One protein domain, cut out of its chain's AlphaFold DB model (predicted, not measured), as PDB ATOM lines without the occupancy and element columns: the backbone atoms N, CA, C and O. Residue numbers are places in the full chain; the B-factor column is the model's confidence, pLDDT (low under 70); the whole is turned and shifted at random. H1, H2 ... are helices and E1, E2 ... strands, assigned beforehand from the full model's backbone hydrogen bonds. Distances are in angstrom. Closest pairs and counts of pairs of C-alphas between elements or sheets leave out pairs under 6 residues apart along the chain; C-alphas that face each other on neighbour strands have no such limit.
ATOM      1  N   GLU A   8     -49.009  29.387  29.712       92.06
ATOM      2  CA  GLU A   8     -47.866  29.048  28.854       92.06
ATOM      3  C   GLU A   8     -48.191  29.221  27.368       92.06
ATOM      4  O   GLU A   8     -47.373  29.725  26.593       92.06
ATOM      5  N   GLU A   9     -49.428  28.924  26.974       91.75
ATOM      6  CA  GLU A   9     -49.860  29.013  25.583       91.75
ATOM      7  C   GLU A   9     -49.825  30.444  25.020       91.75
ATOM      8  O   GLU A   9     -49.709  30.630  23.804       91.75
ATOM      9  N   ILE A  10     -49.841  31.480  25.873       90.50
ATOM     10  CA  ILE A  10     -49.778  32.871  25.402       90.50
ATOM     11  C   ILE A  10     -48.468  33.164  24.664       90.50
ATOM     12  O   ILE A  10     -48.426  34.091  23.860       90.50
ATOM     13  N   ARG A  11     -47.402  32.383  24.887       89.56
ATOM     14  CA  ARG A  11     -46.101  32.563  24.221       89.56
ATOM     15  C   ARG A  11     -46.173  32.436  22.703       89.56
ATOM     16  O   ARG A  11     -45.405  33.102  22.012       89.56
ATOM     17  N   GLY A  12     -47.091  31.612  22.198       88.81
ATOM     18  CA  GLY A  12     -47.330  31.438  20.766       88.81
ATOM     19  C   GLY A  12     -48.135  32.570  20.128       88.81
ATOM     20  O   GLY A  12     -48.243  32.642  18.904       88.81
ATOM     21  N   ALA A  13     -48.714  33.471  20.925       90.75
ATOM     22  CA  ALA A  13     -49.615  34.493  20.424       90.75
ATOM     23  C   ALA A  13     -48.874  35.749  19.938       90.75
ATOM     24  O   ALA A  13     -47.925  36.231  20.549       90.75
ATOM     25  N   SER A  14     -49.372  36.369  18.868       92.00
ATOM     26  CA  SER A  14     -48.909  37.706  18.462       92.00
ATOM     27  C   SER A  14     -49.526  38.828  19.311       92.00
ATOM     28  O   SER A  14     -48.974  39.926  19.384       92.00
ATOM     29  N   ARG A  15     -50.682  38.562  19.930       93.31
ATOM     30  CA  ARG A  15     -51.445  39.466  20.802       93.31
ATOM     31  C   ARG A  15     -52.264  38.628  21.777       93.31
ATOM     32  O   ARG A  15     -52.853  37.631  21.370       93.31
ATOM     33  N   ALA A  16     -52.328  39.063  23.026       92.94
ATOM     34  CA  ALA A  16     -53.121  38.437  24.071       92.94
ATOM     35  C   ALA A  16     -54.079  39.458  24.702       92.94
ATOM     36  O   ALA A  16     -53.823  40.664  24.720       92.94
ATOM     37  N   LEU A  17     -55.217  38.949  25.168       93.62
ATOM     38  CA  LEU A  17     -56.287  39.697  25.815       93.62
ATOM     39  C   LEU A  17     -56.597  38.990  27.130       93.62
ATOM     40  O   LEU A  17     -56.900  37.799  27.121       93.62
ATOM     41  N   VAL A  18     -56.559  39.717  28.241       92.31
ATOM     42  CA  VAL A  18     -56.991  39.205  29.543       92.31
ATOM     43  C   VAL A  18     -58.369  39.759  29.841       92.31
ATOM     44  O   VAL A  18     -58.577  40.973  29.804       92.31
ATOM     45  N   LEU A  19     -59.315  38.876  30.152       92.19
ATOM     46  CA  LEU A  19     -60.676  39.251  30.505       92.19
ATOM     47  C   LEU A  19     -60.880  39.166  32.019       92.19
ATOM     48  O   LEU A  19     -60.559  38.155  32.636       92.19
ATOM     49  N   LYS A  20     -61.495  40.195  32.606       91.81
ATOM     50  CA  LYS A  20     -61.985  40.184  33.990       91.81
ATOM     51  C   LYS A  20     -63.406  40.723  34.007       91.81
ATOM     52  O   LYS A  20     -63.665  41.815  33.509       91.81
ATOM     53  N   GLN A  21     -64.337  39.939  34.553       93.00
ATOM     54  CA  GLN A  21     -65.753  40.320  34.687       93.00
ATOM     55  C   GLN A  21     -66.385  40.820  33.367       93.00
ATOM     56  O   GLN A  21     -67.085  41.830  33.333       93.00
ATOM     57  N   GLY A  22     -66.108  40.126  32.259       93.06
ATOM     58  CA  GLY A  22     -66.672  40.450  30.942       93.06
ATOM     59  C   GLY A  22     -66.073  41.683  30.259       93.06
ATOM     60  O   GLY A  22     -66.613  42.134  29.251       93.06
ATOM     61  N   ARG A  23     -64.971  42.240  30.777       94.75
ATOM     62  CA  ARG A  23     -64.247  43.367  30.174       94.75
ATOM     63  C   ARG A  23     -62.794  42.995  29.907       94.75
ATOM     64  O   ARG A  23     -62.232  42.159  30.611       94.75
ATOM     65  N   ILE A  24     -62.189  43.640  28.911       94.00
ATOM     66  CA  ILE A  24     -60.747  43.552  28.666       94.00
ATOM     67  C   ILE A  24     -60.044  44.286  29.808       94.00
ATOM     68  O   ILE A  24     -60.221  45.490  29.978       94.00
ATOM     69  N   ALA A  25     -59.302  43.531  30.610       92.62
ATOM     70  CA  ALA A  25     -58.489  44.040  31.702       92.62
ATOM     71  C   ALA A  25     -57.071  44.371  31.227       92.62
ATOM     72  O   ALA A  25     -56.540  45.408  31.607       92.62
ATOM     73  N   LEU A  26     -56.489  43.518  30.371       91.81
ATOM     74  CA  LEU A  26     -55.190  43.740  29.731       91.81
ATOM     75  C   LEU A  26     -55.245  43.391  28.257       91.81
ATOM     76  O   LEU A  26     -55.961  42.482  27.835       91.81
ATOM     77  N   GLU A  27     -54.416  44.082  27.496       93.12
ATOM     78  CA  GLU A  27     -54.205  43.832  26.086       93.12
ATOM     79  C   GLU A  27     -52.767  44.191  25.728       93.12
ATOM     80  O   GLU A  27     -52.278  45.252  26.111       93.12
ATOM     81  N   GLY A  28     -52.103  43.328  24.964       92.00
ATOM     82  CA  GLY A  28     -50.760  43.608  24.474       92.00
ATOM     83  C   GLY A  28     -50.082  42.377  23.904       92.00
ATOM     84  O   GLY A  28     -50.719  41.351  23.636       92.00
ATOM     85  N   LYS A  29     -48.769  42.476  23.715       91.19
ATOM     86  CA  LYS A  29     -47.941  41.312  23.396       91.19
ATOM     87  C   LYS A  29     -47.764  40.432  24.638       91.19
ATOM     88  O   LYS A  29     -47.732  40.955  25.752       91.19
ATOM     89  N   PRO A  30     -47.565  39.115  24.472       88.38
ATOM     90  CA  PRO A  30     -47.319  38.199  25.588       88.38
ATOM     91  C   PRO A  30     -46.244  38.672  26.573       88.38
ATOM     92  O   PRO A  30     -46.441  38.597  27.780       88.38
ATOM     93  N   GLN A  31     -45.134  39.217  26.066       84.19
ATOM     94  CA  GLN A  31     -44.024  39.699  26.893       84.19
ATOM     95  C   GLN A  31     -44.386  40.955  27.699       84.19
ATOM     96  O   GLN A  31     -43.873  41.148  28.796       84.19
ATOM     97  N   GLU A  32     -45.265  41.806  27.164       87.00
ATOM     98  CA  GLU A  32     -45.743  43.017  27.841       87.00
ATOM     99  C   GLU A  32     -46.723  42.649  28.962       87.00
ATOM    100  O   GLU A  32     -46.613  43.169  30.068       87.00
ATOM    101  N   ILE A  33     -47.629  41.697  28.701       87.38
ATOM    102  CA  ILE A  33     -48.594  41.196  29.692       87.38
ATOM    103  C   ILE A  33     -47.883  40.438  30.820       87.38
ATOM    104  O   ILE A  33     -48.167  40.673  31.992       87.38
ATOM    105  N   ALA A  34     -46.930  39.566  30.480       84.00
ATOM    106  CA  ALA A  34     -46.147  38.808  31.456       84.00
ATOM    107  C   ALA A  34     -45.180  39.678  32.279       84.00
ATOM    108  O   ALA A  34     -44.747  39.277  33.354       84.00
ATOM    109  N   GLY A  35     -44.840  40.874  31.789       82.12
ATOM    110  CA  GLY A  35     -43.864  41.769  32.411       82.12
ATOM    111  C   GLY A  35     -44.326  42.455  33.700       82.12
ATOM    112  O   GLY A  35     -43.524  43.161  34.308       82.12
ATOM    113  N   ASN A  36     -45.582  42.269  34.127       82.25
ATOM    114  CA  ASN A  36     -46.121  42.865  35.351       82.25
ATOM    115  C   ASN A  36     -46.778  41.807  36.267       82.25
ATOM    116  O   ASN A  36     -48.004  41.662  36.265       82.25
ATOM    117  N   PRO A  37     -45.979  41.069  37.065       81.00
ATOM    118  CA  PRO A  37     -46.483  40.020  37.953       81.00
ATOM    119  C   PRO A  37     -47.507  40.518  38.979       81.00
ATOM    120  O   PRO A  37     -48.446  39.797  39.305       81.00
ATOM    121  N   GLN A  38     -47.368  41.756  39.469       84.69
ATOM    122  CA  GLN A  38     -48.320  42.344  40.418       84.69
ATOM    123  C   GLN A  38     -49.702  42.502  39.780       84.69
ATOM    124  O   GLN A  38     -50.705  42.082  40.352       84.69
ATOM    125  N   LEU A  39     -49.748  43.045  38.563       86.25
ATOM    126  CA  LEU A  39     -50.989  43.221  37.819       86.25
ATOM    127  C   LEU A  39     -51.633  41.883  37.450       86.25
ATOM    128  O   LEU A  39     -52.848  41.751  37.538       86.25
ATOM    129  N   LEU A  40     -50.839  40.875  37.081       89.25
ATOM    130  CA  LEU A  40     -51.356  39.522  36.858       89.25
ATOM    131  C   LEU A  40     -51.962  38.936  38.137       89.25
ATOM    132  O   LEU A  40     -53.088  38.441  38.100       89.25
ATOM    133  N   SER A  41     -51.284  39.090  39.275       89.06
ATOM    134  CA  SER A  41     -51.771  38.615  40.572       89.06
ATOM    135  C   SER A  41     -53.111  39.255  40.966       89.06
ATOM    136  O   SER A  41     -54.032  38.552  41.384       89.06
ATOM    137  N   GLU A  42     -53.300  40.560  40.729       90.56
ATOM    138  CA  GLU A  42     -54.589  41.250  40.936       90.56
ATOM    139  C   GLU A  42     -55.725  40.715  40.042       90.56
ATOM    140  O   GLU A  42     -56.919  40.877  40.341       90.56
ATOM    141  N   LEU A  43     -55.376  40.090  38.918       90.06
ATOM    142  CA  LEU A  43     -56.300  39.431  37.998       90.06
ATOM    143  C   LEU A  43     -56.482  37.939  38.318       90.06
ATOM    144  O   LEU A  43     -57.296  37.292  37.663       90.06
ATOM    145  N   GLY A  44     -55.791  37.416  39.337       89.25
ATOM    146  CA  GLY A  44     -55.785  35.992  39.681       89.25
ATOM    147  C   GLY A  44     -55.001  35.139  38.683       89.25
ATOM    148  O   GLY A  44     -55.317  33.967  38.511       89.25
ATOM    149  N   LEU A  45     -54.032  35.741  37.992       90.06
ATOM    150  CA  LEU A  45     -53.162  35.093  37.021       90.06
ATOM    151  C   LEU A  45     -51.724  35.068  37.531       90.06
ATOM    152  O   LEU A  45     -51.274  35.973  38.232       90.06
ATOM    153  N   GLU A  46     -50.989  34.057  37.095       88.62
ATOM    154  CA  GLU A  46     -49.544  33.966  37.260       88.62
ATOM    155  C   GLU A  46     -48.882  34.104  35.882       88.62
ATOM    156  O   GLU A  46     -49.473  33.712  34.867       88.62
ATOM    157  N   PRO A  47     -47.691  34.715  35.791       87.81
ATOM    158  CA  PRO A  47     -46.937  34.714  34.546       87.81
ATOM    159  C   PRO A  47     -46.565  33.275  34.141       87.81
ATOM    160  O   PRO A  47     -46.450  32.399  34.995       87.81
ATOM    161  N   PRO A  48     -46.332  33.012  32.844       90.88
ATOM    162  CA  PRO A  48     -45.805  31.725  32.401       90.88
ATOM    163  C   PRO A  48     -44.463  31.427  33.079       90.88
ATOM    164  O   PRO A  48     -43.533  32.236  32.983       90.88
ATOM    165  N   LEU A  49     -44.336  30.252  33.697       90.38
ATOM    166  CA  LEU A  49     -43.111  29.797  34.359       90.38
ATOM    167  C   LEU A  49     -41.908  29.872  33.415       90.38
ATOM    168  O   LEU A  49     -40.810  30.260  33.813       90.38
ATOM    169  N   SER A  50     -42.096  29.514  32.147       92.31
ATOM    170  CA  SER A  50     -41.019  29.560  31.164       92.31
ATOM    171  C   SER A  50     -40.536  30.989  30.880       92.31
ATOM    172  O   SER A  50     -39.357  31.178  30.579       92.31
ATOM    173  N   LEU A  51     -41.409  32.004  30.974       90.06
ATOM    174  CA  LEU A  51     -41.022  33.416  30.841       90.06
ATOM    175  C   LEU A  51     -40.296  33.904  32.096       90.06
ATOM    176  O   LEU A  51     -39.298  34.615  31.972       90.06
ATOM    177  N   GLU A  52     -40.746  33.497  33.281       89.25
ATOM    178  CA  GLU A  52     -40.050  33.807  34.534       89.25
ATOM    179  C   GLU A  52     -38.650  33.188  34.572       89.25
ATOM    180  O   GLU A  52     -37.672  33.873  34.871       89.25
ATOM    181  N   LEU A  53     -38.529  31.909  34.209       92.69
ATOM    182  CA  LEU A  53     -37.246  31.216  34.155       92.69
ATOM    183  C   LEU A  53     -36.303  31.865  33.138       92.69
ATOM    184  O   LEU A  53     -35.131  32.091  33.433       92.69
ATOM    185  N   GLU A  54     -36.815  32.195  31.953       93.12
ATOM    186  CA  GLU A  54     -36.059  32.914  30.933       93.12
ATOM    187  C   GLU A  54     -35.539  34.261  31.459       93.12
ATOM    188  O   GLU A  54     -34.354  34.563  31.305       93.12
ATOM    189  N   ARG A  55     -36.390  35.039  32.139       90.06
ATOM    190  CA  ARG A  55     -36.015  36.317  32.758       90.06
ATOM    191  C   ARG A  55     -34.919  36.145  33.806       90.06
ATOM    192  O   ARG A  55     -33.912  36.841  33.742       90.06
ATOM    193  N   VAL A  56     -35.075  35.183  34.712       93.81
ATOM    194  CA  VAL A  56     -34.094  34.881  35.765       93.81
ATOM    195  C   VAL A  56     -32.727  34.500  35.184       93.81
ATOM    196  O   VAL A  56     -31.693  34.843  35.760       93.81
ATOM    197  N   LEU A  57     -32.697  33.784  34.057       96.94
ATOM    198  CA  LEU A  57     -31.452  33.429  33.373       96.94
ATOM    199  C   LEU A  57     -30.792  34.655  32.728       96.94
ATOM    200  O   LEU A  57     -29.585  34.837  32.886       96.94
ATOM    201  N   ILE A  58     -31.571  35.516  32.065       95.56
ATOM    202  CA  ILE A  58     -31.079  36.781  31.490       95.56
ATOM    203  C   ILE A  58     -30.495  37.679  32.585       95.56
ATOM    204  O   ILE A  58     -29.377  38.169  32.445       95.56
ATOM    205  N   ASP A  59     -31.194  37.835  33.709       95.69
ATOM    206  CA  ASP A  59     -30.755  38.685  34.823       95.69
ATOM    207  C   ASP A  59     -29.446  38.182  35.469       95.69
ATOM    208  O   ASP A  59     -28.728  38.942  36.120       95.69
ATOM    209  N   ARG A  60     -29.100  36.904  35.259       97.81
ATOM    210  CA  ARG A  60     -27.831  36.285  35.678       97.81
ATOM    211  C   ARG A  60     -26.747  36.294  34.593       97.81
ATOM    212  O   ARG A  60     -25.685  35.717  34.810       97.81
ATOM    213  N   GLY A  61     -26.997  36.911  33.437       98.06
ATOM    214  CA  GLY A  61     -26.076  36.924  32.297       98.06
ATOM    215  C   GLY A  61     -25.965  35.578  31.572       98.06
ATOM    216  O   GLY A  61     -24.968  35.313  30.904       98.06
ATOM    217  N   MET A  62     -26.959  34.697  31.718       98.38
ATOM    218  CA  MET A  62     -26.986  33.361  31.112       98.38
ATOM    219  C   MET A  62     -27.815  33.349  29.817       98.38
ATOM    220  O   MET A  62     -28.760  32.567  29.675       98.38
ATOM    221  N   ASP A  63     -27.465  34.206  28.856       97.56
ATOM    222  CA  ASP A  63     -28.260  34.440  27.639       97.56
ATOM    223  C   ASP A  63     -28.474  33.182  26.781       97.56
ATOM    224  O   ASP A  63     -29.539  32.988  26.191       97.56
ATOM    225  N   GLU A  64     -27.477  32.296  26.707       97.88
ATOM    226  CA  GLU A  64     -27.588  31.045  25.949       97.88
ATOM    227  C   GLU A  64     -28.574  30.066  26.599       97.88
ATOM    228  O   GLU A  64     -29.397  29.462  25.908       97.88
ATOM    229  N   ALA A  65     -28.565  29.974  27.932       97.88
ATOM    230  CA  ALA A  65     -29.527  29.164  28.669       97.88
ATOM    231  C   ALA A  65     -30.948  29.730  28.525       97.88
ATOM    232  O   ALA A  65     -31.890  28.974  28.291       97.88
ATOM    233  N   ALA A  66     -31.102  31.056  28.590       96.62
ATOM    234  CA  ALA A  66     -32.382  31.719  28.353       96.62
ATOM    235  C   ALA A  66     -32.919  31.430  26.940       96.62
ATOM    236  O   ALA A  66     -34.094  31.100  26.769       96.62
ATOM    237  N   ARG A  67     -32.044  31.470  25.922       95.75
ATOM    238  CA  ARG A  67     -32.394  31.114  24.539       95.75
ATOM    239  C   ARG A  67     -32.848  29.659  24.420       95.75
ATOM    240  O   ARG A  67     -33.832  29.397  23.728       95.75
ATOM    241  N   LEU A  68     -32.166  28.730  25.093       96.38
ATOM    242  CA  LEU A  68     -32.555  27.320  25.116       96.38
ATOM    243  C   LEU A  68     -33.937  27.136  25.753       96.38
ATOM    244  O   LEU A  68     -34.787  26.484  25.157       96.38
ATOM    245  N   VAL A  69     -34.185  27.743  26.918       95.12
ATOM    246  CA  VAL A  69     -35.496  27.689  27.591       95.12
ATOM    247  C   VAL A  69     -36.596  28.226  26.682       95.12
ATOM    248  O   VAL A  69     -37.612  27.556  26.502       95.12
ATOM    249  N   ARG A  70     -36.375  29.381  26.042       92.62
ATOM    250  CA  ARG A  70     -37.321  29.958  25.078       92.62
ATOM    251  C   ARG A  70     -37.646  28.978  23.949       92.62
ATOM    252  O   ARG A  70     -38.819  28.778  23.655       92.62
ATOM    253  N   GLY A  71     -36.627  28.388  23.322       93.44
ATOM    254  CA  GLY A  71     -36.812  27.435  22.223       93.44
ATOM    255  C   GLY A  71     -37.580  26.188  22.661       93.44
ATOM    256  O   GLY A  71     -38.578  25.826  22.045       93.44
ATOM    257  N   ARG A  72     -37.178  25.588  23.788       94.31
ATOM    258  CA  ARG A  72     -37.813  24.380  24.332       94.31
ATOM    259  C   ARG A  72     -39.258  24.614  24.758       94.31
ATOM    260  O   ARG A  72     -40.087  23.746  24.521       94.31
ATOM    261  N   ALA A  73     -39.569  25.768  25.348       92.56
ATOM    262  CA  ALA A  73     -40.943  26.123  25.696       92.56
ATOM    263  C   ALA A  73     -41.837  26.169  24.447       92.56
ATOM    264  O   ALA A  73     -42.918  25.588  24.446       92.56
ATOM    265  N   MET A  74     -41.360  26.781  23.357       91.44
ATOM    266  CA  MET A  74     -42.111  26.838  22.096       91.44
ATOM    267  C   MET A  74     -42.321  25.448  21.481       91.44
ATOM    268  O   MET A  74     -43.421  25.155  21.025       91.44
ATOM    269  N   GLU A  75     -41.308  24.576  21.500       92.19
ATOM    270  CA  GLU A  75     -41.432  23.189  21.024       92.19
ATOM    271  C   GLU A  75     -42.445  22.378  21.843       92.19
ATOM    272  O   GLU A  75     -43.300  21.708  21.268       92.19
ATOM    273  N   ILE A  76     -42.377  22.453  23.178       91.06
ATOM    274  CA  ILE A  76     -43.271  21.710  24.085       91.06
ATOM    275  C   ILE A  76     -44.730  22.127  23.882       91.06
ATOM    276  O   ILE A  76     -45.619  21.279  23.903       91.06
ATOM    277  N   LEU A  77     -44.969  23.418  23.656       87.94
ATOM    278  CA  LEU A  77     -46.302  23.969  23.420       87.94
ATOM    279  C   LEU A  77     -46.803  23.765  21.980       87.94
ATOM    280  O   LEU A  77     -47.918  24.164  21.660       87.94
ATOM    281  N   GLY A  78     -45.996  23.169  21.096       86.69
ATOM    282  CA  GLY A  78     -46.373  22.955  19.696       86.69
ATOM    283  C   GLY A  78     -46.354  24.223  18.833       86.69
ATOM    284  O   GLY A  78     -46.972  24.242  17.772       86.69
TER     285      GLY A  78
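What this domain is: This is residues 8 to 78 of the 81 residues of an uncharacterized protein of Deltaproteobacteria bacterium (UniProt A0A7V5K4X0). Two hairpins stand at opposite ends of an elongated body: a strand hairpin, E1 and E2, at one end and a helical hairpin, H4 and H5, at the other. Between them lie the short helices H1 and H2, and the short helix H3 sits off to one side beyond H2. The printed part has 71 residues, with five named helices and two named strands in the order H1, E1, E2, H2, H3, H4, H5; the two strands form an antiparallel sheet of order E1 - E2, and the class is mixed, helices and strands. The whole is only just compact, close to loose, with a radius of gyration of the C-alphas of 12.9 A, and the C-alphas span 40 by 26 by 16 A.

How they stand to each other: H1, residues 8 to 12, and H2, residues 30 to 34, only just touch, with 3 pairs of C-alphas within 8 A; the closest are those of Ile 10 and Pro 30, 5.9 A apart. E1, residues 16 to 20, and E2, residues 23 to 28, form an antiparallel hairpin, with 156 degrees between their directions. N 18 and O 26 are within hydrogen-bond range at 2.9 A, as are N 25 and O 18 at 2.8 A. The closest C-alphas of E1 and H2 are those of Ala 16 and Pro 30, 6.0 A apart. H3, residues 37 to 42, is close to H2 but not clearly touching, the C-alphas of Ala 34 and Leu 40 being the closest at 7.5 A. H3 is apart from both strands. H4, residues 49 to 59, and H5, residues 63 to 76, touch and form a helical hairpin, running opposite ways at a shallow tilt of 12 degrees; their closest C-alphas are those of Glu 54 and Ala 66, 4.6 A apart. H1 is close to H5 but not clearly touching, with the C-alphas of Gly 12 and Met 74 closest at 7.1 A. In H2, H3, H4 and H5 every O i to N i+4 pair is within hydrogen-bond range; in H1 0 of 1 is, while 2 of 2 O i to N i+3 pairs are.

Where its parts are: H1 begins at C-alpha 8, (-47.866, 29.048, 28.854), and measures 8.5 A from first to last C-alpha. E1 measures 13.4 A and E2 14.6 A. H2 measures 6.0 A and H3 8.7 A. H4 begins at C-alpha 49, (-43.111, 29.797, 34.359), and measures 15.2 A. H5, the longest helix, measures 20.0 A and ends at C-alpha 76, (-43.271, 21.710, 24.085).

The domain as a whole: The two C-alphas farthest apart are those of Gly 22 and Gly 61, at 40.8 A. The printed part has no cut. The link from H3 to H4 is short, with 6 residues, and the other links are tight. The mean pLDDT of the printed part is 91.5, and no printed residue is under 70.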